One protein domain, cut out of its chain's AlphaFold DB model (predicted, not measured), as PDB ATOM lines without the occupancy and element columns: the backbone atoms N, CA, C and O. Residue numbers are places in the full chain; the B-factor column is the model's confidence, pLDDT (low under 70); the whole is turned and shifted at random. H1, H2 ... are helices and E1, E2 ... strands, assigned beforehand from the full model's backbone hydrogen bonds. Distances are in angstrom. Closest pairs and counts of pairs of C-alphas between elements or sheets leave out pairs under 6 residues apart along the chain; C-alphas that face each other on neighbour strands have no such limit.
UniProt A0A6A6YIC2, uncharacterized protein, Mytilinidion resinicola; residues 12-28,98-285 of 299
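This is residues 12 to 28 and 98 to 285 of the 299 residues of an uncharacterized protein of Mytilinidion resinicola (UniProt A0A6A6YIC2). A strongly twisted antiparallel sheet of three strands, E3, E4 and E5, makes the core, with the long helix H5 over one face, H2 over the other and the short H3 beside its edge strand E3. H6 grazes this sheet and its end meets a small separate hairpin, E1 and E2, at one end of the domain, while H1 lies off the sheet, close to the short H4, and long links run between the parts. The printed part has 205 residues, with six named helices and five named strands in the order E1 E2 H1 H2 H3 H4 E3 E4 E5 H5 H6. The class is mixed, helices and strands, with under half of the residues in named elements. The whole is compact, with a radius of gyration of the C-alphas of 17.9 A and spans of 53 by 43 by 33 A.

The larger sheet holds E3, residues 198 to 204, 18.5 A; E4, residues 207 to 215, 26.2 A; and E5, residues 221 to 226, 16.4 A. C-alpha 198 is at (117.793, 151.875, 141.119). H5, residues 235 to 252, is 25.7 A long and H2, residues 137 to 152, 22.1 A. H1 is residues 100 to 111, H3 166 to 171, H4 188 to 191 and H6 273 to 284. E1, residues 12 to 15, begins at C-alpha 12 (105.358, 174.870, 145.454), E2 is residues 20 to 24, and H6 ends at C-alpha 284 (103.175, 165.389, 142.013).

E3, E4 and E5 form a meander, each strand the antiparallel neighbour of the one before; N 200 and O 211 are 2.9 A apart, N 212 and O 224 2.8 A, within hydrogen-bond range. H5 and H2 lie on opposite faces, giving three layers, helices on both faces of a sheet. The closest C-alphas of H5 and E3 are those of Val 202 and Ile 241, 7.4 A. H2 lies over E3. H3 stands at the sheet's level; its Ser 166 and Pro 201 of E3 have C-alphas 5.3 A apart. H2, with residues 137 to 141 alone, and H3 only just touch, with 3 pairs of C-alphas within 8 A, the closest those of Asp 137 and Ser 166, 6.4 A. H1 and H4 are close but not clearly touching, with C-alphas of Tyr 104 and Ala 191 7.8 A apart. In the hairpin E1 and E2, N 14 and O 21 are 3.0 A apart; the closest C-alphas of E2 and H6 are those of Trp 24 and Leu 284, 5.0 A. Every O i to N i+4 pair is within hydrogen-bond range in H1, H2, H3, H5 and H6; H4 is too short for one.

The C-alphas of Glu 28 and Gly 261 are the two farthest apart, 55.2 A. Residues 29 to 97 are not printed, and C-alphas 28 and 98 are 54.4 A apart across this cut. The links H1 to H2, H2 to H3, H3 to H4 and H5 to H6 are long. Mean pLDDT of the printed part is 70.4, and 95 residues are under 70, among them 12 to 28, 98 to 126 and 258 to 285.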
ATOM      1  N   ASN A  12     105.492 174.607 144.028       39.16
ATOM      2  CA  ASN A  12     105.358 174.870 145.454       39.16
ATOM      3  C   ASN A  12     106.592 174.347 146.197       39.16
ATOM      4  O   ASN A  12     107.387 173.563 145.667       39.16
ATOM      5  N   TYR A  13     106.749 174.780 147.442       43.66
ATOM      6  CA  TYR A  13     107.725 174.212 148.358       43.66
ATOM      7  C   TYR A  13     107.094 173.980 149.727       43.66
ATOM      8  O   TYR A  13     106.156 174.671 150.119       43.66
ATOM      9  N   VAL A  14     107.615 172.998 150.456       32.47
ATOM     10  CA  VAL A  14     107.309 172.776 151.872       32.47
ATOM     11  C   VAL A  14     108.630 172.687 152.606       32.47
ATOM     12  O   VAL A  14     109.565 172.020 152.163       32.47
ATOM     13  N   GLU A  15     108.694 173.375 153.734       28.44
ATOM     14  CA  GLU A  15     109.839 173.369 154.625       28.44
ATOM     15  C   GLU A  15     109.587 172.351 155.742       28.44
ATOM     16  O   GLU A  15     108.637 172.480 156.516       28.44
ATOM     17  N   VAL A  16     110.403 171.294 155.800       31.52
ATOM     18  CA  VAL A  16     110.319 170.260 156.844       31.52
ATOM     19  C   VAL A  16     111.631 170.241 157.609       31.52
ATOM     20  O   VAL A  16     112.653 169.850 157.053       31.52
ATOM     21  N   ALA A  17     111.590 170.630 158.888       34.72
ATOM     22  CA  ALA A  17     112.766 170.707 159.762       34.72
ATOM     23  C   ALA A  17     113.929 171.487 159.110       34.72
ATOM     24  O   ALA A  17     115.013 170.944 158.893       34.72
ATOM     25  N   ASP A  18     113.651 172.749 158.764       33.28
ATOM     26  CA  ASP A  18     114.592 173.715 158.178       33.28
ATOM     27  C   ASP A  18     115.195 173.276 156.824       33.28
ATOM     28  O   ASP A  18     116.301 173.672 156.447       33.28
ATOM     29  N   GLN A  19     114.480 172.424 156.074       30.03
ATOM     30  CA  GLN A  19     114.854 171.999 154.722       30.03
ATOM     31  C   GLN A  19     113.708 172.212 153.730       30.03
ATOM     32  O   GLN A  19     112.635 171.621 153.857       30.03
ATOM     33  N   VAL A  20     113.972 173.032 152.711       32.66
ATOM     34  CA  VAL A  20     113.047 173.347 151.615       32.66
ATOM     35  C   VAL A  20     113.009 172.195 150.607       32.66
ATOM     36  O   VAL A  20     114.012 171.877 149.968       32.66
ATOM     37  N   ILE A  21     111.835 171.584 150.445       39.44
ATOM     38  CA  ILE A  21     111.559 170.546 149.448       39.44
ATOM     39  C   ILE A  21     110.661 171.150 148.368       39.44
ATOM     40  O   ILE A  21     109.541 171.566 148.657       39.44
ATOM     41  N   PHE A  22     111.141 171.175 147.123       41.00
ATOM     42  CA  PHE A  22     110.369 171.618 145.960       41.00
ATOM     43  C   PHE A  22     109.526 170.470 145.403       41.00
ATOM     44  O   PHE A  22     110.042 169.372 145.191       41.00
ATOM     45  N   PHE A  23     108.250 170.727 145.125       45.47
ATOM     46  CA  PHE A  23     107.348 169.763 144.489       45.47
ATOM     47  C   PHE A  23     106.260 170.476 143.677       45.47
ATOM     48  O   PHE A  23     106.021 171.679 143.813       45.47
ATOM     49  N   TRP A  24     105.590 169.731 142.801       38.94
ATOM     50  CA  TRP A  24     104.452 170.255 142.059       38.94
ATOM     51  C   TRP A  24     103.202 170.251 142.945       38.94
ATOM     52  O   TRP A  24     102.767 169.201 143.415       38.94
ATOM     53  N   GLY A  25     102.623 171.431 143.164       41.03
ATOM     54  CA  GLY A  25     101.319 171.582 143.805       41.03
ATOM     55  C   GLY A  25     100.364 172.227 142.813       41.03
ATOM     56  O   GLY A  25     100.670 173.302 142.300       41.03
ATOM     57  N   GLY A  26      99.243 171.574 142.508       36.31
ATOM     58  CA  GLY A  26      98.213 172.152 141.642       36.31
ATOM     59  C   GLY A  26      97.571 173.404 142.265       36.31
ATOM     60  O   GLY A  26      97.616 173.566 143.485       36.31
ATOM     61  N   PRO A  27      96.967 174.294 141.456       35.69
ATOM     62  CA  PRO A  27      96.309 175.493 141.967       35.69
ATOM     63  C   PRO A  27      95.131 175.143 142.888       35.69
ATOM     64  O   PRO A  27      94.349 174.230 142.597       35.69
ATOM     65  N   GLU A  28      94.986 175.897 143.980       36.59
ATOM     66  CA  GLU A  28      93.862 175.762 144.908       36.59
ATOM     67  C   GLU A  28      92.519 175.893 144.167       36.59
ATOM     68  O   GLU A  28      92.317 176.795 143.355       36.59
ATOM     69  N   GLU A  98     138.535 143.663 153.858       63.91
ATOM     70  CA  GLU A  98     137.797 144.935 153.923       63.91
ATOM     71  C   GLU A  98     136.287 144.636 154.003       63.91
ATOM     72  O   GLU A  98     135.769 143.823 153.239       63.91
ATOM     73  N   SER A  99     135.550 145.247 154.940       65.19
ATOM     74  CA  SER A  99     134.095 145.041 155.004       65.19
ATOM     75  C   SER A  99     133.364 146.001 154.051       65.19
ATOM     76  O   SER A  99     133.773 147.162 153.935       65.19
ATOM     77  N   PRO A 100     132.240 145.604 153.416       56.72
ATOM     78  CA  PRO A 100     131.417 146.524 152.623       56.72
ATOM     79  C   PRO A 100     130.973 147.758 153.422       56.72
ATOM     80  O   PRO A 100     130.862 148.858 152.880       56.72
ATOM     81  N   CYS A 101     130.775 147.597 154.734       55.25
ATOM     82  CA  CYS A 101     130.487 148.681 155.666       55.25
ATOM     83  C   CYS A 101     131.671 149.633 155.868       55.25
ATOM     84  O   CYS A 101     131.442 150.830 156.009       55.25
ATOM     85  N   ASP A 102     132.913 149.150 155.874       65.94
ATOM     86  CA  ASP A 102     134.103 149.989 156.039       65.94
ATOM     87  C   ASP A 102     134.494 150.678 154.736       65.94
ATOM     88  O   ASP A 102     134.755 151.880 154.771       65.94
ATOM     89  N   PHE A 103     134.361 150.006 153.586       64.50
ATOM     90  CA  PHE A 103     134.375 150.681 152.286       64.50
ATOM     91  C   PHE A 103     133.296 151.771 152.243       64.50
ATOM     92  O   PHE A 103     133.587 152.918 151.911       64.50
ATOM     93  N   TYR A 104     132.060 151.473 152.663       56.97
ATOM     94  CA  TYR A 104     130.988 152.470 152.697       56.97
ATOM     95  C   TYR A 104     131.233 153.578 153.729       56.97
ATOM     96  O   TYR A 104     130.873 154.713 153.459       56.97
ATOM     97  N   ARG A 105     131.875 153.327 154.879       62.22
ATOM     98  CA  ARG A 105     132.266 154.370 155.853       62.22
ATOM     99  C   ARG A 105     133.416 155.228 155.340       62.22
ATOM    100  O   ARG A 105     133.377 156.443 155.524       62.22
ATOM    101  N   ALA A 106     134.409 154.633 154.683       64.81
ATOM    102  CA  ALA A 106     135.501 155.341 154.030       64.81
ATOM    103  C   ALA A 106     134.952 156.215 152.898       64.81
ATOM    104  O   ALA A 106     135.215 157.418 152.874       64.81
ATOM    105  N   GLN A 107     134.087 155.656 152.048       56.53
ATOM    106  CA  GLN A 107     133.364 156.397 151.024       56.53
ATOM    107  C   GLN A 107     132.402 157.418 151.623       56.53
ATOM    108  O   GLN A 107     132.362 158.516 151.109       56.53
ATOM    109  N   LEU A 108     131.712 157.176 152.741       51.50
ATOM    110  CA  LEU A 108     130.886 158.188 153.417       51.50
ATOM    111  C   LEU A 108     131.759 159.297 154.019       51.50
ATOM    112  O   LEU A 108     131.370 160.456 154.009       51.50
ATOM    113  N   GLY A 109     132.961 158.982 154.499       54.59
ATOM    114  CA  GLY A 109     133.963 159.954 154.928       54.59
ATOM    115  C   GLY A 109     134.575 160.732 153.759       54.59
ATOM    116  O   GLY A 109     134.944 161.893 153.930       54.59
ATOM    117  N   LEU A 110     134.658 160.130 152.570       52.03
ATOM    118  CA  LEU A 110     135.025 160.783 151.312       52.03
ATOM    119  C   LEU A 110     133.849 161.521 150.673       52.03
ATOM    120  O   LEU A 110     134.097 162.497 149.991       52.03
ATOM    121  N   VAL A 111     132.602 161.122 150.919       46.38
ATOM    122  CA  VAL A 111     131.342 161.706 150.423       46.38
ATOM    123  C   VAL A 111     130.849 162.810 151.350       46.38
ATOM    124  O   VAL A 111     130.192 163.712 150.871       46.38
ATOM    125  N   LYS A 112     131.239 162.808 152.629       47.94
ATOM    126  CA  LYS A 112     131.150 163.949 153.555       47.94
ATOM    127  C   LYS A 112     132.327 164.920 153.418       47.94
ATOM    128  O   LYS A 112     132.200 166.049 153.879       47.94
ATOM    129  N   ARG A 113     133.459 164.518 152.805       52.41
ATOM    130  CA  ARG A 113     134.580 165.413 152.413       52.41
ATOM    131  C   ARG A 113     134.483 165.923 150.962       52.41
ATOM    132  O   ARG A 113     134.938 167.030 150.685       52.41
ATOM    133  N   ARG A 114     133.866 165.143 150.072       42.09
ATOM    134  CA  ARG A 114     132.919 165.568 149.024       42.09
ATOM    135  C   ARG A 114     131.577 165.924 149.730       42.09
ATOM    136  O   ARG A 114     131.601 166.033 150.948       42.09
ATOM    137  N   LEU A 115     130.462 166.187 149.030       42.00
ATOM    138  CA  LEU A 115     129.249 166.928 149.487       42.00
ATOM    139  C   LEU A 115     129.545 168.264 150.195       42.00
ATOM    140  O   LEU A 115     129.288 169.293 149.593       42.00
ATOM    141  N   SER A 116     130.328 168.285 151.280       40.28
ATOM    142  CA  SER A 116     131.350 169.334 151.473       40.28
ATOM    143  C   SER A 116     132.434 169.357 150.360       40.28
ATOM    144  O   SER A 116     133.561 169.805 150.583       40.28
ATOM    145  N   VAL A 117     132.119 168.896 149.131       41.28
ATOM    146  CA  VAL A 117     132.823 169.337 147.917       41.28
ATOM    147  C   VAL A 117     132.710 170.852 147.919       41.28
ATOM    148  O   VAL A 117     131.614 171.358 148.127       41.28
ATOM    149  N   LYS A 118     133.836 171.514 147.643       39.03
ATOM    150  CA  LYS A 118     134.050 172.913 147.223       39.03
ATOM    151  C   LYS A 118     132.858 173.876 147.230       39.03
ATOM    152  O   LYS A 118     132.999 174.902 147.872       39.03
ATOM    153  N   ILE A 119     131.731 173.538 146.597       43.72
ATOM    154  CA  ILE A 119     130.419 174.187 146.775       43.72
ATOM    155  C   ILE A 119     130.225 174.626 148.243       43.72
ATOM    156  O   ILE A 119     130.454 175.778 148.580       43.72
ATOM    157  N   PHE A 120     129.972 173.703 149.172       42.97
ATOM    158  CA  PHE A 120     129.741 174.072 150.577       42.97
ATOM    159  C   PHE A 120     131.024 174.390 151.369       42.97
ATOM    160  O   PHE A 120     130.939 174.816 152.517       42.97
ATOM    161  N   LYS A 121     132.217 174.167 150.799       42.62
ATOM    162  CA  LYS A 121     133.502 174.367 151.499       42.62
ATOM    163  C   LYS A 121     134.101 175.753 151.332       42.62
ATOM    164  O   LYS A 121     134.757 176.228 152.252       42.62
ATOM    165  N   ASP A 122     133.854 176.396 150.198       50.84
ATOM    166  CA  ASP A 122     134.336 177.748 149.918       50.84
ATOM    167  C   ASP A 122     133.409 178.819 150.540       50.84
ATOM    168  O   ASP A 122     133.597 180.009 150.298       50.84
ATOM    169  N   GLY A 123     132.372 178.404 151.285       53.78
ATOM    170  CA  GLY A 123     131.302 179.279 151.786       53.78
ATOM    171  C   GLY A 123     130.414 179.862 150.681       53.78
ATOM    172  O   GLY A 123     129.630 180.770 150.939       53.78
ATOM    173  N   LYS A 124     130.550 179.370 149.444       54.91
ATOM    174  CA  LYS A 124     129.805 179.839 148.275       54.91
ATOM    175  C   LYS A 124     128.583 178.959 148.089       54.91
ATOM    176  O   LYS A 124     128.717 177.755 147.904       54.91
ATOM    177  N   GLU A 125     127.398 179.551 148.119       60.19
ATOM    178  CA  GLU A 125     126.170 178.805 147.852       60.19
ATOM    179  C   GLU A 125     126.263 178.039 146.516       60.19
ATOM    180  O   GLU A 125     126.936 178.507 145.584       60.19
ATOM    181  N   PRO A 126     125.613 176.863 146.399       65.94
ATOM    182  CA  PRO A 126     125.481 176.190 145.115       65.94
ATOM    183  C   PRO A 126     124.967 177.175 144.066       65.94
ATOM    184  O   PRO A 126     123.956 177.843 144.279       65.94
ATOM    185  N   GLN A 127     125.663 177.275 142.931       74.75
ATOM    186  CA  GLN A 127     125.191 178.072 141.802       74.75
ATOM    187  C   GLN A 127     124.048 177.334 141.116       74.75
ATOM    188  O   GLN A 127     124.245 176.683 140.093       74.75
ATOM    189  N   TRP A 128     122.865 177.423 141.713       80.12
ATOM    190  CA  TRP A 128     121.643 176.893 141.137       80.12
ATOM    191  C   TRP A 128     121.393 177.509 139.761       80.12
ATOM    192  O   TRP A 128     121.527 178.722 139.562       80.12
ATOM    193  N   SER A 129     121.005 176.659 138.817       81.62
ATOM    194  CA  SER A 129     120.449 177.054 137.531       81.62
ATOM    195  C   SER A 129     119.353 178.092 137.748       81.62
ATOM    196  O   SER A 129     118.500 177.958 138.628       81.62
ATOM    197  N   LYS A 130     119.388 179.162 136.951       87.94
ATOM    198  CA  LYS A 130     118.375 180.218 137.030       87.94
ATOM    199  C   LYS A 130     116.996 179.631 136.695       87.94
ATOM    200  O   LYS A 130     116.931 178.682 135.905       87.94
ATOM    201  N   PRO A 131     115.897 180.216 137.203       83.44
ATOM    202  CA  PRO A 131     114.565 179.930 136.684       83.44
ATOM    203  C   PRO A 131     114.558 179.951 135.148       83.44
ATOM    204  O   PRO A 131     115.297 180.724 134.539       83.44
ATOM    205  N   GLU A 132     113.762 179.068 134.542       81.75
ATOM    206  CA  GLU A 132     113.656 178.872 133.083       81.75
ATOM    207  C   GLU A 132     114.897 178.269 132.385       81.75
ATOM    208  O   GLU A 132     114.830 177.956 131.197       81.75
ATOM    209  N   THR A 133     116.005 178.022 133.096       86.06
ATOM    210  CA  THR A 133     117.161 177.284 132.548       86.06
ATOM    211  C   THR A 133     117.114 175.794 132.903       86.06
ATOM    212  O   THR A 133     116.505 175.394 133.895       86.06
ATOM    213  N   PHE A 134     117.729 174.947 132.071       85.31
ATOM    214  CA  PHE A 134     117.818 173.509 132.339       85.31
ATOM    215  C   PHE A 134     118.654 173.236 133.594       85.31
ATOM    216  O   PHE A 134     119.755 173.770 133.719       85.31
ATOM    217  N   MET A 135     118.158 172.362 134.476       84.62
ATOM    218  CA  MET A 135     118.938 171.871 135.615       84.62
ATOM    219  C   MET A 135     120.211 171.171 135.139       84.62
ATOM    220  O   MET A 135     120.191 170.395 134.181       84.62
ATOM    221  N   ARG A 136     121.304 171.416 135.858       85.31
ATOM    222  CA  ARG A 136     122.612 170.805 135.608       85.31
ATOM    223  C   ARG A 136     122.669 169.403 136.227       85.31
ATOM    224  O   ARG A 136     122.004 169.122 137.226       85.31
ATOM    225  N   ASP A 137     123.487 168.518 135.663       81.06
ATOM    226  CA  ASP A 137     123.650 167.128 136.119       81.06
ATOM    227  C   ASP A 137     123.985 167.007 137.622       81.06
ATOM    228  O   ASP A 137     123.518 166.083 138.292       81.06
ATOM    229  N   ASP A 138     124.749 167.955 138.180       80.94
ATOM    230  CA  ASP A 138     125.066 168.022 139.612       80.94
ATOM    231  C   ASP A 138     123.843 168.357 140.476       80.94
ATOM    232  O   ASP A 138     123.689 167.789 141.556       80.94
ATOM    233  N   GLU A 139     122.942 169.214 140.001       84.94
ATOM    234  CA  GLU A 139     121.711 169.597 140.708       84.94
ATOM    235  C   GLU A 139     120.709 168.445 140.734       84.94
ATOM    236  O   GLU A 139     120.126 168.141 141.777       84.94
ATOM    237  N   VAL A 140     120.561 167.747 139.606       85.56
ATOM    238  CA  VAL A 140     119.725 166.545 139.492       85.56
ATOM    239  C   VAL A 140     120.249 165.443 140.411       85.56
ATOM    240  O   VAL A 140     119.476 164.839 141.158       85.56
ATOM    241  N   LEU A 141     121.565 165.215 140.425       82.38
ATOM    242  CA  LEU A 141     122.187 164.234 141.310       82.38
ATOM    243  C   LEU A 141     122.048 164.617 142.791       82.38
ATOM    244  O   LEU A 141     121.772 163.742 143.610       82.38
ATOM    245  N   LEU A 142     122.197 165.898 143.146       83.56
ATOM    246  CA  LEU A 142     121.982 166.391 144.512       83.56
ATOM    247  C   LEU A 142     120.517 166.253 144.947       83.56
ATOM    248  O   LEU A 142     120.260 165.861 146.084       83.56
ATOM    249  N   SER A 143     119.567 166.494 144.043       85.94
ATOM    250  CA  SER A 143     118.129 166.332 144.297       85.94
ATOM    251  C   SER A 143     117.773 164.863 144.550       85.94
ATOM    252  O   SER A 143     117.119 164.543 145.544       85.94
ATOM    253  N   ILE A 144     118.282 163.946 143.716       85.44
ATOM    254  CA  ILE A 144     118.137 162.495 143.918       85.44
ATOM    255  C   ILE A 144     118.821 162.058 145.221       85.44
ATOM    256  O   ILE A 144     118.231 161.305 145.992       85.44
ATOM    257  N   ALA A 145     120.031 162.542 145.513       82.19
ATOM    258  CA  ALA A 145     120.740 162.207 146.747       82.19
ATOM    259  C   ALA A 145     119.990 162.698 147.998       82.19
ATOM    260  O   ALA A 145     119.892 161.954 148.971       82.19
ATOM    261  N   SER A 146     119.418 163.906 147.960       83.31
ATOM    262  CA  SER A 146     118.582 164.454 149.034       83.31
ATOM    263  C   SER A 146     117.335 163.592 149.266       83.31
ATOM    264  O   SER A 146     117.084 163.159 150.392       83.31
ATOM    265  N   LEU A 147     116.621 163.230 148.193       84.50
ATOM    266  CA  LEU A 147     115.471 162.324 148.254       84.50
ATOM    267  C   LEU A 147     115.850 160.952 148.836       84.50
ATOM    268  O   LEU A 147     115.177 160.460 149.740       84.50
ATOM    269  N   VAL A 148     116.944 160.342 148.369       83.25
ATOM    270  CA  VAL A 148     117.418 159.041 148.870       83.25
ATOM    271  C   VAL A 148     117.814 159.122 150.347       83.25
ATOM    272  O   VAL A 148     117.474 158.214 151.103       83.25
ATOM    273  N   LEU A 149     118.472 160.201 150.785       80.00
ATOM    274  CA  LEU A 149     118.801 160.429 152.197       80.00
ATOM    275  C   LEU A 149     117.544 160.600 153.061       80.00
ATOM    276  O   LEU A 149     117.480 160.034 154.152       80.00
ATOM    277  N   GLN A 150     116.541 161.334 152.576       80.00
ATOM    278  CA  GLN A 150     115.279 161.531 153.289       80.00
ATOM    279  C   GLN A 150     114.477 160.228 153.393       80.00
ATOM    280  O   GLN A 150     113.973 159.906 154.468       80.00
ATOM    281  N   LEU A 151     114.413 159.433 152.320       80.31
ATOM    282  CA  LEU A 151     113.804 158.101 152.352       80.31
ATOM    283  C   LEU A 151     114.574 157.164 153.295       80.31
ATOM    284  O   LEU A 151     113.960 156.424 154.060       80.31
ATOM    285  N   ALA A 152     115.911 157.212 153.291       79.12
ATOM    286  CA  ALA A 152     116.756 156.354 154.125       79.12
ATOM    287  C   ALA A 152     116.581 156.584 155.635       79.12
ATOM    288  O   ALA A 152     116.841 155.666 156.407       79.12
ATOM    289  N   ARG A 153     116.092 157.756 156.071       81.25
ATOM    290  CA  ARG A 153     115.722 158.009 157.479       81.25
ATOM    291  C   ARG A 153     114.566 157.120 157.966       81.25
ATOM    292  O   ARG A 153     114.484 156.857 159.159       81.25
ATOM    293  N   ASN A 154     113.709 156.654 157.053       82.00
ATOM    294  CA  ASN A 154     112.486 155.896 157.346       82.00
ATOM    295  C   ASN A 154     112.541 154.432 156.859       82.00
ATOM    296  O   ASN A 154     111.532 153.731 156.898       82.00
ATOM    297  N   MET A 155     113.692 153.973 156.360       80.75
ATOM    298  CA  MET A 155     113.886 152.621 155.830       80.75
ATOM    299  C   MET A 155     114.831 151.806 156.714       80.75
ATOM    300  O   MET A 155     115.783 152.341 157.275       80.75
ATOM    301  N   ASP A 156     114.608 150.493 156.773       80.38
ATOM    302  CA  ASP A 156     115.579 149.565 157.359       80.38
ATOM    303  C   ASP A 156     116.907 149.551 156.574       80.38
ATOM    304  O   ASP A 156     116.942 149.819 155.371       80.38
ATOM    305  N   ILE A 157     118.001 149.167 157.237       71.12
ATOM    306  CA  ILE A 157     119.335 149.049 156.643       71.12
ATOM    307  C   ILE A 157     119.393 148.052 155.471       71.12
ATOM    308  O   ILE A 157     120.245 148.215 154.591       71.12
ATOM    309  N   ARG A 158     118.507 147.040 155.422       70.50
ATOM    310  CA  ARG A 158     118.373 146.088 154.299       70.50
ATOM    311  C   ARG A 158     117.648 146.705 153.103       70.50
ATOM    312  O   ARG A 158     118.013 146.407 151.963       70.50
ATOM    313  N   SER A 159     116.717 147.616 153.365       79.00
ATOM    314  CA  SER A 159     116.034 148.444 152.370       79.00
ATOM    315  C   SER A 159     116.934 149.574 151.857       79.00
ATOM    316  O   SER A 159     117.979 149.894 152.430       79.00
ATOM    317  N   GLY A 160     116.562 150.179 150.730       86.94
ATOM    318  CA  GLY A 160     117.260 151.336 150.176       86.94
ATOM    319  C   GLY A 160     117.179 151.434 148.659       86.94
ATOM    320  O   GLY A 160     116.689 150.526 147.993       86.94
ATOM    321  N   PHE A 161     117.737 152.521 148.131       90.06
ATOM    322  CA  PHE A 161     117.858 152.769 146.698       90.06
ATOM    323  C   PHE A 161     119.332 152.800 146.290       90.06
ATOM    324  O   PHE A 161     120.177 153.307 147.028       90.06
ATOM    325  N   ASN A 162     119.625 152.300 145.095       90.88
ATOM    326  CA  ASN A 162     120.802 152.703 144.339       90.88
ATOM    327  C   ASN A 162     120.469 153.990 143.573       90.88
ATOM    328  O   ASN A 162     119.340 154.170 143.123       90.88
ATOM    329  N   ALA A 163     121.453 154.860 143.364       89.81
ATOM    330  CA  ALA A 163     121.332 156.009 142.474       89.81
ATOM    331  C   ALA A 163     122.555 156.062 141.558       89.81
ATOM    332  O   ALA A 163     123.676 155.812 142.004       89.81
ATOM    333  N   ILE A 164     122.336 156.368 140.282       87.75
ATOM    334  CA  ILE A 164     123.393 156.468 139.272       87.75
ATOM    335  C   ILE A 164     123.422 157.889 138.702       87.75
ATOM    336  O   ILE A 164     122.397 158.551 138.594       87.75
ATOM    337  N   ASN A 165     124.617 158.380 138.368       84.50
ATOM    338  CA  ASN A 165     124.808 159.694 137.756       84.50
ATOM    339  C   ASN A 165     124.384 159.661 136.272       84.50
ATOM    340  O   ASN A 165     124.654 158.690 135.560       84.50
ATOM    341  N   SER A 166     123.775 160.740 135.786       77.31
ATOM    342  CA  SER A 166     123.446 160.945 134.374       77.31
ATOM    343  C   SER A 166     124.647 160.775 133.447       77.31
ATOM    344  O   SER A 166     124.491 160.156 132.398       77.31
ATOM    345  N   HIS A 167     125.858 161.174 133.848       77.00
ATOM    346  CA  HIS A 167     127.081 160.890 133.088       77.00
ATOM    347  C   HIS A 167     127.335 159.386 132.900       77.00
ATOM    348  O   HIS A 167     127.757 158.964 131.827       77.00
ATOM    349  N   THR A 168     127.041 158.557 133.907       75.56
ATOM    350  CA  THR A 168     127.153 157.094 133.798       75.56
ATOM    351  C   THR A 168     126.086 156.525 132.866       75.56
ATOM    352  O   THR A 168     126.404 155.660 132.056       75.56
ATOM    353  N   SER A 169     124.854 157.048 132.898       67.75
ATOM    354  CA  SER A 169     123.843 156.700 131.884       67.75
ATOM    355  C   SER A 169     124.267 157.163 130.480       67.75
ATOM    356  O   SER A 169     124.054 156.456 129.501       67.75
ATOM    357  N   GLY A 170     124.969 158.299 130.397       67.56
ATOM    358  CA  GLY A 170     125.498 158.892 129.174       67.56
ATOM    359  C   GLY A 170     126.576 158.047 128.495       67.56
ATOM    360  O   GLY A 170     126.614 157.974 127.269       67.56
ATOM    361  N   ILE A 171     127.405 157.344 129.273       65.12
ATOM    362  CA  ILE A 171     128.387 156.370 128.760       65.12
ATOM    363  C   ILE A 171     127.696 155.205 128.028       65.12
ATOM    364  O   ILE A 171     128.280 154.624 127.115       65.12
ATOM    365  N   LEU A 172     126.443 154.898 128.380       66.19
ATOM    366  CA  LEU A 172     125.633 153.823 127.796       66.19
ATOM    367  C   LEU A 172     124.762 154.292 126.616       66.19
ATOM    368  O   LEU A 172     123.993 153.504 126.066       66.19
ATOM    369  N   ASN A 173     124.886 155.561 126.205       66.25
ATOM    370  CA  ASN A 173     124.174 156.118 125.050       66.25
ATOM    371  C   ASN A 173     124.645 155.535 123.709       66.25
ATOM    372  O   ASN A 173     123.952 155.687 122.704       66.25
ATOM    373  N   ASP A 174     125.825 154.920 123.688       69.81
ATOM    374  CA  ASP A 174     126.472 154.393 122.494       69.81
ATOM    375  C   ASP A 174     125.946 152.986 122.169       69.81
ATOM    376  O   ASP A 174     126.584 151.973 122.444       69.81
ATOM    377  N   VAL A 175     124.728 152.934 121.616       60.62
ATOM    378  CA  VAL A 175     123.965 151.694 121.348       60.62
ATOM    379  C   VAL A 175     124.731 150.700 120.458       60.62
ATOM    380  O   VAL A 175     124.460 149.506 120.500       60.62
ATOM    381  N   ASN A 176     125.695 151.183 119.668       62.34
ATOM    382  CA  ASN A 176     126.487 150.366 118.746       62.34
ATOM    383  C   ASN A 176     127.777 149.818 119.366       62.34
ATOM    384  O   ASN A 176     128.398 148.930 118.783       62.34
ATOM    385  N   VAL A 177     128.201 150.330 120.522       61.41
ATOM    386  CA  VAL A 177     129.401 149.850 121.202       61.41
ATOM    387  C   VAL A 177     128.974 149.029 122.407       61.41
ATOM    388  O   VAL A 177     128.842 149.541 123.520       61.41
ATOM    389  N   VAL A 178     128.843 147.720 122.177       57.94
ATOM    390  CA  VAL A 178     128.947 146.705 123.233       57.94
ATOM    391  C   VAL A 178     130.353 146.821 123.815       57.94
ATOM    392  O   VAL A 178     131.302 146.174 123.369       57.94
ATOM    393  N   ARG A 179     130.523 147.746 124.763       62.84
ATOM    394  CA  ARG A 179     131.785 147.896 125.480       62.84
ATOM    395  C   ARG A 179     131.968 146.617 126.290       62.84
ATOM    396  O   ARG A 179     131.009 146.205 126.947       62.84
ATOM    397  N   PRO A 180     133.165 146.002 126.284       66.69
ATOM    398  CA  PRO A 180     133.448 144.962 127.259       66.69
ATOM    399  C   PRO A 180     133.122 145.504 128.659       66.69
ATOM    400  O   PRO A 180     133.237 146.722 128.878       66.69
ATOM    401  N   PRO A 181     132.694 144.640 129.599       62.94
ATOM    402  CA  PRO A 181     132.447 145.062 130.970       62.94
ATOM    403  C   PRO A 181     133.656 145.857 131.475       62.94
ATOM    404  O   PRO A 181     134.790 145.572 131.075       62.94
ATOM    405  N   PRO A 182     133.423 146.889 132.301       60.56
ATOM    406  CA  PRO A 182     134.484 147.806 132.673       60.56
ATOM    407  C   PRO A 182     135.626 147.008 133.313       60.56
ATOM    408  O   PRO A 182     135.330 146.077 134.071       60.56
ATOM    409  N   PRO A 183     136.901 147.345 133.032       59.00
ATOM    410  CA  PRO A 183     138.027 146.631 133.620       59.00
ATOM    411  C   PRO A 183     137.857 146.559 135.141       59.00
ATOM    412  O   PRO A 183     137.384 147.520 135.766       59.00
ATOM    413  N   GLU A 184     138.184 145.401 135.719       55.91
ATOM    414  CA  GLU A 184     137.993 145.144 137.147       55.91
ATOM    415  C   GLU A 184     138.631 146.265 137.974       55.91
ATOM    416  O   GLU A 184     139.827 146.532 137.876       55.91
ATOM    417  N   GLY A 185     137.802 146.967 138.752       52.00
ATOM    418  CA  GLY A 185     138.214 148.152 139.509       52.00
ATOM    419  C   GLY A 185     137.347 149.399 139.318       52.00
ATOM    420  O   GLY A 185     137.471 150.323 140.118       52.00
ATOM    421  N   VAL A 186     136.429 149.456 138.339       60.47
ATOM    422  CA  VAL A 186     135.500 150.602 138.238       60.47
ATOM    423  C   VAL A 186     134.565 150.663 139.455       60.47
ATOM    424  O   VAL A 186     133.680 149.823 139.636       60.47
ATOM    425  N   GLU A 187     134.756 151.708 140.270       63.47
ATOM    426  CA  GLU A 187     134.181 151.890 141.616       63.47
ATOM    427  C   GLU A 187     132.651 151.758 141.684       63.47
ATOM    428  O   GLU A 187     132.111 151.380 142.723       63.47
ATOM    429  N   ILE A 188     131.946 152.018 140.577       70.06
ATOM    430  CA  ILE A 188     130.478 151.953 140.487       70.06
ATOM    431  C   ILE A 188     129.951 150.595 140.977       70.06
ATOM    432  O   ILE A 188     128.994 150.563 141.749       70.06
ATOM    433  N   ARG A 189     130.602 149.474 140.626       68.88
ATOM    434  CA  ARG A 189     130.147 148.136 141.057       68.88
ATOM    435  C   ARG A 189     130.280 147.900 142.568       68.88
ATOM    436  O   ARG A 189     129.559 147.061 143.091       68.88
ATOM    437  N   ARG A 190     131.143 148.643 143.277       68.25
ATOM    438  CA  ARG A 190     131.271 148.582 144.750       68.25
ATOM    439  C   ARG A 190     130.222 149.425 145.479       68.25
ATOM    440  O   ARG A 190     129.935 149.168 146.643       68.25
ATOM    441  N   ALA A 191     129.672 150.444 144.820       77.25
ATOM    442  CA  ALA A 191     128.616 151.288 145.380       77.25
ATOM    443  C   ALA A 191     127.209 150.699 145.171       77.25
ATOM    444  O   ALA A 191     126.311 150.960 145.971       77.25
ATOM    445  N   LEU A 192     127.013 149.911 144.107       85.81
ATOM    446  CA  LEU A 192     125.733 149.282 143.792       85.81
ATOM    447  C   LEU A 192     125.472 148.059 144.676       85.81
ATOM    448  O   LEU A 192     126.219 147.086 144.649       85.81
ATOM    449  N   ARG A 193     124.357 148.086 145.408       85.44
ATOM    450  CA  ARG A 193     123.860 146.943 146.184       85.44
ATOM    451  C   ARG A 193     122.882 146.131 145.329       85.44
ATOM    452  O   ARG A 193     121.865 146.707 144.921       85.44
ATOM    453  N   PRO A 194     123.151 144.843 145.047       87.00
ATOM    454  CA  PRO A 194     122.301 144.056 144.162       87.00
ATOM    455  C   PRO A 194     120.836 143.990 144.592       87.00
ATOM    456  O   PRO A 194     120.529 144.068 145.779       87.00
ATOM    457  N   GLY A 195     119.921 143.903 143.628       84.62
ATOM    458  CA  GLY A 195     118.472 143.792 143.861       84.62
ATOM    459  C   GLY A 195     117.764 145.018 144.464       84.62
ATOM    460  O   GLY A 195     116.539 145.090 144.409       84.62
ATOM    461  N   ARG A 196     118.483 146.019 144.993       89.31
ATOM    462  CA  ARG A 196     117.856 147.261 145.484       89.31
ATOM    463  C   ARG A 196     117.393 148.165 144.338       89.31
ATOM    464  O   ARG A 196     118.215 148.420 143.455       89.31
ATOM    465  N   PRO A 197     116.167 148.724 144.387       92.88
ATOM    466  CA  PRO A 197     115.649 149.668 143.400       92.88
ATOM    467  C   PRO A 197     116.668 150.727 142.982       92.88
ATOM    468  O   PRO A 197     117.327 151.326 143.831       92.88
ATOM    469  N   MET A 198     116.798 150.971 141.683       92.62
ATOM    470  CA  MET A 198     117.793 151.875 141.119       92.62
ATOM    471  C   MET A 198     117.126 153.098 140.494       92.62
ATOM    472  O   MET A 198     116.254 152.972 139.637       92.62
ATOM    473  N   LEU A 199     117.564 154.280 140.921       93.62
ATOM    474  CA  LEU A 199     117.171 155.578 140.384       93.62
ATOM    475  C   LEU A 199     118.194 156.018 139.331       93.62
ATOM    476  O   LEU A 199     119.379 156.187 139.636       93.62
ATOM    477  N   VAL A 200     117.737 156.185 138.091       92.75
ATOM    478  CA  VAL A 200     118.583 156.459 136.925       92.75
ATOM    479  C   VAL A 200     118.042 157.685 136.179       92.75
ATOM    480  O   VAL A 200     117.060 157.566 135.445       92.75
ATOM    481  N   PRO A 201     118.643 158.876 136.339       93.44
ATOM    482  CA  PRO A 201     118.319 160.026 135.510       93.44
ATOM    483  C   PRO A 201     118.848 159.785 134.092       93.44
ATOM    484  O   PRO A 201     120.046 159.584 133.890       93.44
ATOM    485  N   VAL A 202     117.954 159.806 133.104       91.00
ATOM    486  CA  VAL A 202     118.275 159.628 131.686       91.00
ATOM    487  C   VAL A 202     118.031 160.941 130.955       91.00
ATOM    488  O   VAL A 202     116.900 161.417 130.859       91.00
ATOM    489  N   PHE A 203     119.111 161.503 130.415       90.31
ATOM    490  CA  PHE A 203     119.095 162.722 129.610       90.31
ATOM    491  C   PHE A 203     118.970 162.352 128.126       90.31
ATOM    492  O   PHE A 203     119.829 161.653 127.572       90.31
ATOM    493  N   LEU A 204     117.903 162.799 127.467       89.31
ATOM    494  CA  LEU A 204     117.635 162.546 126.052       89.31
ATOM    495  C   LEU A 204     116.946 163.770 125.435       89.31
ATOM    496  O   LEU A 204     115.956 164.253 125.965       89.31
ATOM    497  N   ASP A 205     117.474 164.263 124.313       89.38
ATOM    498  CA  ASP A 205     116.902 165.390 123.553       89.38
ATOM    499  C   ASP A 205     116.581 166.638 124.408       89.38
ATOM    500  O   ASP A 205     115.468 167.154 124.417       89.38
ATOM    501  N   GLN A 206     117.571 167.088 125.194       88.62
ATOM    502  CA  GLN A 206     117.462 168.202 126.157       88.62
ATOM    503  C   GLN A 206     116.409 168.009 127.266       88.62
ATOM    504  O   GLN A 206     116.146 168.931 128.033       88.62
ATOM    505  N   HIS A 207     115.823 166.820 127.398       90.62
ATOM    506  CA  HIS A 207     114.863 166.496 128.443       90.62
ATOM    507  C   HIS A 207     115.408 165.424 129.390       90.62
ATOM    508  O   HIS A 207     116.270 164.618 129.033       90.62
ATOM    509  N   ILE A 208     114.916 165.440 130.627       90.62
ATOM    510  CA  ILE A 208     115.360 164.551 131.701       90.62
ATOM    511  C   ILE A 208     114.163 163.726 132.143       90.62
ATOM    512  O   ILE A 208     113.130 164.275 132.523       90.62
ATOM    513  N   VAL A 209     114.325 162.406 132.137       92.44
ATOM    514  CA  VAL A 209     113.367 161.484 132.755       92.44
ATOM    515  C   VAL A 209     114.053 160.646 133.813       92.44
ATOM    516  O   VAL A 209     115.227 160.299 133.685       92.44
ATOM    517  N   LEU A 210     113.320 160.318 134.871       93.25
ATOM    518  CA  LEU A 210     113.813 159.449 135.928       93.25
ATOM    519  C   LEU A 210     113.333 158.027 135.649       93.25
ATOM    520  O   LEU A 210     112.138 157.747 135.716       93.25
ATOM    521  N   VAL A 211     114.256 157.119 135.346       93.69
ATOM    522  CA  VAL A 211     113.942 155.693 135.274       93.69
ATOM    523  C   VAL A 211     114.124 155.075 136.655       93.69
ATOM    524  O   VAL A 211     115.154 155.262 137.303       93.69
ATOM    525  N   VAL A 212     113.118 154.326 137.095       94.25
ATOM    526  CA  VAL A 212     113.152 153.515 138.313       94.25
ATOM    527  C   VAL A 212     113.197 152.050 137.893       94.25
ATOM    528  O   VAL A 212     112.225 151.538 137.342       94.25
ATOM    529  N   ILE A 213     114.328 151.389 138.133       94.12
ATOM    530  CA  ILE A 213     114.521 149.958 137.860       94.12
ATOM    531  C   ILE A 213     114.310 149.195 139.169       94.12
ATOM    532  O   ILE A 213     114.863 149.585 140.198       94.12
ATOM    533  N   GLN A 214     113.514 148.129 139.159       93.75
ATOM    534  CA  GLN A 214     113.227 147.302 140.334       93.75
ATOM    535  C   GLN A 214     113.373 145.817 139.991       93.75
ATOM    536  O   GLN A 214     113.368 145.440 138.821       93.75
ATOM    537  N   MET A 215     113.547 144.986 141.019       92.06
ATOM    538  CA  MET A 215     113.576 143.530 140.896       92.06
ATOM    539  C   MET A 215     112.416 142.960 141.710       92.06
ATOM    540  O   MET A 215     112.315 143.237 142.908       92.06
ATOM    541  N   GLY A 216     111.531 142.220 141.049       87.50
ATOM    542  CA  GLY A 216     110.380 141.557 141.648       87.50
ATOM    543  C   GLY A 216     110.777 140.391 142.553       87.50
ATOM    544  O   GLY A 216     111.928 139.949 142.581       87.50
ATOM    545  N   ALA A 217     109.801 139.864 143.296       86.06
ATOM    546  CA  ALA A 217     109.990 138.705 144.176       86.06
ATOM    547  C   ALA A 217     110.403 137.429 143.410       86.06
ATOM    548  O   ALA A 217     111.099 136.571 143.947       86.06
ATOM    549  N   ASP A 218     109.997 137.338 142.145       88.31
ATOM    550  CA  ASP A 218     110.324 136.303 141.160       88.31
ATOM    551  C   ASP A 218     111.658 136.546 140.424       88.31
ATOM    552  O   ASP A 218     112.032 135.751 139.570       88.31
ATOM    553  N   ARG A 219     112.387 137.618 140.772       87.12
ATOM    554  CA  ARG A 219     113.572 138.151 140.069       87.12
ATOM    555  C   ARG A 219     113.305 138.759 138.691       87.12
ATOM    556  O   ARG A 219     114.269 139.187 138.054       87.12
ATOM    557  N   SER A 220     112.047 138.895 138.265       91.62
ATOM    558  CA  SER A 220     111.731 139.704 137.087       91.62
ATOM    559  C   SER A 220     112.263 141.124 137.291       91.62
ATOM    560  O   SER A 220     112.188 141.690 138.385       91.62
ATOM    561  N   ILE A 221     112.851 141.705 136.250       93.38
ATOM    562  CA  ILE A 221     113.276 143.104 136.295       93.38
ATOM    563  C   ILE A 221     112.153 143.939 135.690       93.38
ATOM    564  O   ILE A 221     111.625 143.606 134.627       93.38
ATOM    565  N   THR A 222     111.802 145.032 136.360       93.94
ATOM    566  CA  THR A 222     110.871 146.034 135.842       93.94
ATOM    567  C   THR A 222     111.562 147.381 135.721       93.94
ATOM    568  O   THR A 222     112.411 147.748 136.536       93.94
ATOM    569  N   ALA A 223     111.207 148.140 134.685       93.44
ATOM    570  CA  ALA A 223     111.659 149.516 134.511       93.44
ATOM    571  C   ALA A 223     110.461 150.444 134.298       93.44
ATOM    572  O   ALA A 223     109.660 150.247 133.383       93.44
ATOM    573  N   HIS A 224     110.362 151.477 135.134       92.81
ATOM    574  CA  HIS A 224     109.333 152.510 135.061       92.81
ATOM    575  C   HIS A 224     109.971 153.837 134.648       92.81
ATOM    576  O   HIS A 224     110.907 154.298 135.298       92.81
ATOM    577  N   VAL A 225     109.470 154.462 133.582       91.38
ATOM    578  CA  VAL A 225     109.950 155.770 133.110       91.38
ATOM    579  C   VAL A 225     109.035 156.864 133.653       91.38
ATOM    580  O   VAL A 225     107.864 156.930 133.282       91.38
ATOM    581  N   LEU A 226     109.566 157.722 134.521       92.19
ATOM    582  CA  LEU A 226     108.876 158.893 135.056       92.19
ATOM    583  C   LEU A 226     109.240 160.116 134.207       92.19
ATOM    584  O   LEU A 226     110.372 160.607 134.252       92.19
ATOM    585  N   ASP A 227     108.272 160.584 133.423       90.50
ATOM    586  CA  ASP A 227     108.385 161.742 132.535       90.50
ATOM    587  C   ASP A 227     107.439 162.856 133.007       90.50
ATOM    588  O   ASP A 227     106.238 162.633 133.163       90.50
ATOM    589  N   SER A 228     107.974 164.059 133.234       90.44
ATOM    590  CA  SER A 228     107.185 165.242 133.604       90.44
ATOM    591  C   SER A 228     106.407 165.843 132.428       90.44
ATOM    592  O   SER A 228     105.502 166.651 132.639       90.44
ATOM    593  N   ARG A 229     106.718 165.457 131.183       88.12
ATOM    594  CA  ARG A 229     106.041 165.919 129.969       88.12
ATOM    595  C   ARG A 229     105.182 164.800 129.377       88.12
ATOM    596  O   ARG A 229     105.678 163.803 128.855       88.12
ATOM    597  N   ARG A 230     103.860 164.987 129.382       83.31
ATOM    598  CA  ARG A 230     102.916 163.995 128.845       83.31
ATOM    599  C   ARG A 230     103.186 163.709 127.355       83.31
ATOM    600  O   ARG A 230     103.129 164.611 126.527       83.31
ATOM    601  N   HIS A 231     103.431 162.439 127.022       82.75
ATOM    602  CA  HIS A 231     103.673 161.928 125.659       82.75
ATOM    603  C   HIS A 231     104.816 162.612 124.877       82.75
ATOM    604  O   HIS A 231     104.805 162.599 123.647       82.75
ATOM    605  N   HIS A 232     105.818 163.176 125.559       88.56
ATOM    606  CA  HIS A 232     106.901 163.915 124.901       88.56
ATOM    607  C   HIS A 232     107.748 163.046 123.962       88.56
ATOM    608  O   HIS A 232     108.013 163.431 122.821       88.56
ATOM    609  N   TYR A 233     108.132 161.847 124.409       89.06
ATOM    610  CA  TYR A 233     108.960 160.948 123.611       89.06
ATOM    611  C   TYR A 233     108.169 160.110 122.605       89.06
ATOM    612  O   TYR A 233     107.270 159.333 122.948       89.06
ATOM    613  N   LYS A 234     108.612 160.188 121.345       92.25
ATOM    614  CA  LYS A 234     108.214 159.307 120.239       92.25
ATOM    615  C   LYS A 234     108.690 157.864 120.474       92.25
ATOM    616  O   LYS A 234     109.553 157.603 121.309       92.25
ATOM    617  N   ALA A 235     108.147 156.910 119.715       91.19
ATOM    618  CA  ALA A 235     108.456 155.484 119.878       91.19
ATOM    619  C   ALA A 235     109.962 155.159 119.770       91.19
ATOM    620  O   ALA A 235     110.470 154.369 120.560       91.19
ATOM    621  N   ASN A 236     110.689 155.819 118.861       91.81
ATOM    622  CA  ASN A 236     112.143 155.673 118.727       91.81
ATOM    623  C   ASN A 236     112.905 156.169 119.969       91.81
ATOM    624  O   ASN A 236     113.795 155.477 120.447       91.81
ATOM    625  N   MET A 237     112.523 157.316 120.538       90.75
ATOM    626  CA  MET A 237     113.118 157.855 121.768       90.75
ATOM    627  C   MET A 237     112.850 156.947 122.976       90.75
ATOM    628  O   MET A 237     113.753 156.694 123.771       90.75
ATOM    629  N   ARG A 238     111.642 156.373 123.079       90.38
ATOM    630  CA  ARG A 238     111.326 155.362 124.105       90.38
ATOM    631  C   ARG A 238     112.171 154.095 123.936       90.38
ATOM    632  O   ARG A 238     112.679 153.582 124.928       90.38
ATOM    633  N   MET A 239     112.400 153.647 122.698       90.25
ATOM    634  CA  MET A 239     113.322 152.542 122.398       90.25
ATOM    635  C   MET A 239     114.772 152.880 122.789       90.25
ATOM    636  O   MET A 239     115.466 152.046 123.358       90.25
ATOM    637  N   THR A 240     115.227 154.120 122.575       90.19
ATOM    638  CA  THR A 240     116.543 154.580 123.049       90.19
ATOM    639  C   THR A 240     116.664 154.511 124.575       90.19
ATOM    640  O   THR A 240     117.699 154.074 125.073       90.19
ATOM    641  N   ILE A 241     115.625 154.896 125.325       90.75
ATOM    642  CA  ILE A 241     115.610 154.777 126.795       90.75
ATOM    643  C   ILE A 241     115.656 153.304 127.212       90.75
ATOM    644  O   ILE A 241     116.487 152.945 128.044       90.75
ATOM    645  N   TYR A 242     114.831 152.448 126.603       91.06
ATOM    646  CA  TYR A 242     114.834 151.005 126.860       91.06
ATOM    647  C   TYR A 242     116.218 150.382 126.638       91.06
ATOM    648  O   TYR A 242     116.750 149.745 127.546       91.06
ATOM    649  N   ASN A 243     116.855 150.643 125.493       90.06
ATOM    650  CA  ASN A 243     118.181 150.103 125.184       90.06
ATOM    651  C   ASN A 243     119.243 150.576 126.195       90.06
ATOM    652  O   ASN A 243     120.042 149.771 126.663       90.06
ATOM    653  N   ARG A 244     119.222 151.854 126.608       89.88
ATOM    654  CA  ARG A 244     120.125 152.369 127.659       89.88
ATOM    655  C   ARG A 244     119.917 151.667 129.004       89.88
ATOM    656  O   ARG A 244     120.889 151.411 129.708       89.88
ATOM    657  N   VAL A 245     118.670 151.352 129.355       90.38
ATOM    658  CA  VAL A 245     118.320 150.619 130.584       90.38
ATOM    659  C   VAL A 245     118.801 149.168 130.517       90.38
ATOM    660  O   VAL A 245     119.417 148.704 131.473       90.38
ATOM    661  N   CYS A 246     118.614 148.482 129.384       89.94
ATOM    662  CA  CYS A 246     119.147 147.133 129.159       89.94
ATOM    663  C   CYS A 246     120.673 147.114 129.308       89.94
ATOM    664  O   CYS A 246     121.205 146.384 130.145       89.94
ATOM    665  N   ASN A 247     121.355 148.006 128.580       87.44
ATOM    666  CA  ASN A 247     122.806 148.169 128.636       87.44
ATOM    667  C   ASN A 247     123.283 148.444 130.071       87.44
ATOM    668  O   ASN A 247     124.308 147.915 130.487       87.44
ATOM    669  N   LEU A 248     122.545 149.236 130.860       87.75
ATOM    670  CA  LEU A 248     122.881 149.513 132.260       87.75
ATOM    671  C   LEU A 248     122.766 148.271 133.152       87.75
ATOM    672  O   LEU A 248     123.652 148.018 133.973       87.75
ATOM    673  N   ILE A 249     121.685 147.505 133.010       89.69
ATOM    674  CA  ILE A 249     121.432 146.284 133.788       89.69
ATOM    675  C   ILE A 249     122.511 145.233 133.496       89.69
ATOM    676  O   ILE A 249     123.050 144.635 134.432       89.69
ATOM    677  N   GLU A 250     122.858 145.050 132.221       87.06
ATOM    678  CA  GLU A 250     123.903 144.128 131.774       87.06
ATOM    679  C   GLU A 250     125.298 144.586 132.233       87.06
ATOM    680  O   GLU A 250     126.012 143.834 132.895       87.06
ATOM    681  N   TRP A 251     125.664 145.845 131.972       84.31
ATOM    682  CA  TRP A 251     126.989 146.400 132.277       84.31
ATOM    683  C   TRP A 251     127.289 146.460 133.781       84.31
ATOM    684  O   TRP A 251     128.404 146.160 134.214       84.31
ATOM    685  N   THR A 252     126.300 146.816 134.610       85.19
ATOM    686  CA  THR A 252     126.468 146.814 136.077       85.19
ATOM    687  C   THR A 252     126.461 145.402 136.664       85.19
ATOM    688  O   THR A 252     127.130 145.151 137.675       85.19
ATOM    689  N   ARG A 253     125.693 144.490 136.048       87.88
ATOM    690  CA  ARG A 253     125.257 143.202 136.613       87.88
ATOM    691  C   ARG A 253     124.573 143.357 137.980       87.88
ATOM    692  O   ARG A 253     124.662 142.466 138.817       87.88
ATOM    693  N   TRP A 254     123.893 144.485 138.216       88.12
ATOM    694  CA  TRP A 254     123.243 144.820 139.497       88.12
ATOM    695  C   TRP A 254     122.189 143.792 139.955       88.12
ATOM    696  O   TRP A 254     121.947 143.643 141.147       88.12
ATOM    697  N   HIS A 255     121.567 143.056 139.038       89.44
ATOM    698  CA  HIS A 255     120.599 142.010 139.379       89.44
ATOM    699  C   HIS A 255     121.260 140.747 139.975       89.44
ATOM    700  O   HIS A 255     120.584 139.914 140.574       89.44
ATOM    701  N   ILE A 256     122.584 140.594 139.839       86.12
ATOM    702  CA  ILE A 256     123.320 139.417 140.307       86.12
ATOM    703  C   ILE A 256     123.791 139.649 141.743       86.12
ATOM    704  O   ILE A 256     124.686 140.456 141.998       86.12
ATOM    705  N   ALA A 257     123.196 138.916 142.685       77.25
ATOM    706  CA  ALA A 257     123.697 138.840 144.053       77.25
ATOM    707  C   ALA A 257     125.129 138.260 144.078       77.25
ATOM    708  O   ALA A 257     125.450 137.419 143.232       77.25
ATOM    709  N   PRO A 258     125.990 138.655 145.036       68.06
ATOM    710  CA  PRO A 258     127.302 138.037 145.190       68.06
ATOM    711  C   PRO A 258     127.157 136.525 145.399       68.06
ATOM    712  O   PRO A 258     126.198 136.074 146.033       68.06
ATOM    713  N   SER A 259     128.109 135.744 144.882       65.94
ATOM    714  CA  SER A 259     128.179 134.298 145.122       65.94
ATOM    715  C   SER A 259     128.052 134.006 146.620       65.94
ATOM    716  O   SER A 259     128.675 134.691 147.432       65.94
ATOM    717  N   ALA A 260     127.221 133.024 146.979       49.53
ATOM    718  CA  ALA A 260     126.780 132.794 148.354       49.53
ATOM    719  C   ALA A 260     127.957 132.699 149.347       49.53
ATOM    720  O   ALA A 260     128.683 131.707 149.360       49.53
ATOM    721  N   GLY A 261     128.123 133.733 150.178       61.09
ATOM    722  CA  GLY A 261     129.202 133.806 151.167       61.09
ATOM    723  C   GLY A 261     129.405 135.179 151.818       61.09
ATOM    724  O   GLY A 261     129.703 135.223 153.008       61.09
ATOM    725  N   SER A 262     129.221 136.289 151.091       56.47
ATOM    726  CA  SER A 262     129.666 137.617 151.562       56.47
ATOM    727  C   SER A 262     128.602 138.521 152.206       56.47
ATOM    728  O   SER A 262     128.941 139.256 153.127       56.47
ATOM    729  N   GLU A 263     127.329 138.461 151.804       55.91
ATOM    730  CA  GLU A 263     126.213 139.162 152.473       55.91
ATOM    731  C   GLU A 263     124.895 138.380 152.284       55.91
ATOM    732  O   GLU A 263     124.727 137.706 151.261       55.91
ATOM    733  N   PRO A 264     123.932 138.449 153.228       56.66
ATOM    734  CA  PRO A 264     122.586 137.943 152.981       56.66
ATOM    735  C   PRO A 264     121.949 138.746 151.844       56.66
ATOM    736  O   PRO A 264     121.981 139.979 151.858       56.66
ATOM    737  N   ALA A 265     121.349 138.054 150.871       55.88
ATOM    738  CA  ALA A 265     120.602 138.713 149.804       55.88
ATOM    739  C   ALA A 265     119.569 139.673 150.424       55.88
ATOM    740  O   ALA A 265     118.885 139.275 151.375       55.88
ATOM    741  N   PRO A 266     119.457 140.927 149.940       57.19
ATOM    742  CA  PRO A 266     118.475 141.846 150.484       57.19
ATOM    743  C   PRO A 266     117.089 141.238 150.316       57.19
ATOM    744  O   PRO A 266     116.774 140.674 149.266       57.19
ATOM    745  N   GLU A 267     116.273 141.355 151.361       55.72
ATOM    746  CA  GLU A 267     114.867 140.980 151.290       55.72
ATOM    747  C   GLU A 267     114.244 141.736 150.120       55.72
ATOM    748  O   GLU A 267     114.230 142.971 150.107       55.72
ATOM    749  N   LEU A 268     113.812 140.981 149.105       54.38
ATOM    750  CA  LEU A 268     113.230 141.550 147.898       54.38
ATOM    751  C   LEU A 268     112.067 142.440 148.332       54.38
ATOM    752  O   LEU A 268     111.206 141.967 149.086       54.38
ATOM    753  N   PRO A 269     112.042 143.721 147.922       49.19
ATOM    754  CA  PRO A 269     110.991 144.609 148.362       49.19
ATOM    755  C   PRO A 269     109.636 144.015 147.993       49.19
ATOM    756  O   PRO A 269     109.364 143.766 146.817       49.19
ATOM    757  N   LYS A 270     108.768 143.811 148.992       55.09
ATOM    758  CA  LYS A 270     107.337 143.621 148.730       55.09
ATOM    759  C   LYS A 270     106.910 144.805 147.871       55.09
ATOM    760  O   LYS A 270     107.198 145.933 148.275       55.09
ATOM    761  N   GLU A 271     106.336 144.520 146.698       51.25
ATOM    762  CA  GLU A 271     106.229 145.452 145.567       51.25
ATOM    763  C   GLU A 271     106.084 146.904 146.007       51.25
ATOM    764  O   GLU A 271     105.140 147.277 146.710       51.25
ATOM    765  N   ILE A 272     107.010 147.753 145.560       51.41
ATOM    766  CA  ILE A 272     107.063 149.150 145.984       51.41
ATOM    767  C   ILE A 272     106.016 149.977 145.215       51.41
ATOM    768  O   ILE A 272     106.253 151.118 144.840       51.41
ATOM    769  N   ALA A 273     104.802 149.448 145.040       50.12
ATOM    770  CA  ALA A 273     103.628 150.232 144.671       50.12
ATOM    771  C   ALA A 273     103.484 151.439 145.617       50.12
ATOM    772  O   ALA A 273     103.249 152.557 145.167       50.12
ATOM    773  N   GLY A 274     103.763 151.233 146.912       49.22
ATOM    774  CA  GLY A 274     103.784 152.275 147.939       49.22
ATOM    775  C   GLY A 274     104.780 153.411 147.678       49.22
ATOM    776  O   GLY A 274     104.383 154.571 147.753       49.22
ATOM    777  N   ALA A 275     106.048 153.128 147.344       47.53
ATOM    778  CA  ALA A 275     107.047 154.187 147.119       47.53
ATOM    779  C   ALA A 275     107.270 154.577 145.650       47.53
ATOM    780  O   ALA A 275     107.820 155.644 145.423       47.53
ATOM    781  N   VAL A 276     106.766 153.834 144.658       47.41
ATOM    782  CA  VAL A 276     106.484 154.419 143.336       47.41
ATOM    783  C   VAL A 276     105.390 155.463 143.517       47.41
ATOM    784  O   VAL A 276     105.601 156.603 143.122       47.41
ATOM    785  N   ALA A 277     104.307 155.142 144.236       45.06
ATOM    786  CA  ALA A 277     103.309 156.135 144.614       45.06
ATOM    787  C   ALA A 277     103.900 157.248 145.496       45.06
ATOM    788  O   ALA A 277     103.572 158.391 145.252       45.06
ATOM    789  N   THR A 278     104.809 156.989 146.447       45.03
ATOM    790  CA  THR A 278     105.419 158.059 147.276       45.03
ATOM    791  C   THR A 278     106.414 158.920 146.500       45.03
ATOM    792  O   THR A 278     106.418 160.126 146.690       45.03
ATOM    793  N   ILE A 279     107.227 158.358 145.599       48.69
ATOM    794  CA  ILE A 279     108.074 159.146 144.687       48.69
ATOM    795  C   ILE A 279     107.173 159.971 143.767       48.69
ATOM    796  O   ILE A 279     107.392 161.164 143.606       48.69
ATOM    797  N   GLN A 280     106.105 159.376 143.234       42.06
ATOM    798  CA  GLN A 280     105.114 160.069 142.421       42.06
ATOM    799  C   GLN A 280     104.347 161.142 143.218       42.06
ATOM    800  O   GLN A 280     104.084 162.198 142.672       42.06
ATOM    801  N   TYR A 281     104.056 160.947 144.502       41.53
ATOM    802  CA  TYR A 281     103.355 161.888 145.396       41.53
ATOM    803  C   TYR A 281     104.289 162.985 145.933       41.53
ATOM    804  O   TYR A 281     103.868 164.115 146.144       41.53
ATOM    805  N   ALA A 282     105.581 162.690 146.095       42.84
ATOM    806  CA  ALA A 282     106.615 163.683 146.375       42.84
ATOM    807  C   ALA A 282     106.948 164.526 145.129       42.84
ATOM    808  O   ALA A 282     107.309 165.688 145.262       42.84
ATOM    809  N   MET A 283     106.796 163.964 143.926       41.69
ATOM    810  CA  MET A 283     106.948 164.683 142.655       41.69
ATOM    811  C   MET A 283     105.674 165.451 142.247       41.69
ATOM    812  O   MET A 283     105.792 166.518 141.650       41.69
ATOM    813  N   LEU A 284     104.474 164.920 142.538       44.22
ATOM    814  CA  LEU A 284     103.175 165.389 142.013       44.22
ATOM    815  C   LEU A 284     102.147 165.841 143.080       44.22
ATOM    816  O   LEU A 284     101.026 166.200 142.722       44.22
ATOM    817  N   GLY A 285     102.492 165.820 144.367       34.22
ATOM    818  CA  GLY A 285     101.657 166.336 145.455       34.22
ATOM    819  C   GLY A 285     100.524 165.413 145.956       34.22
ATOM    820  O   GLY A 285     100.278 164.336 145.404       34.22
TER     821      GLY A 285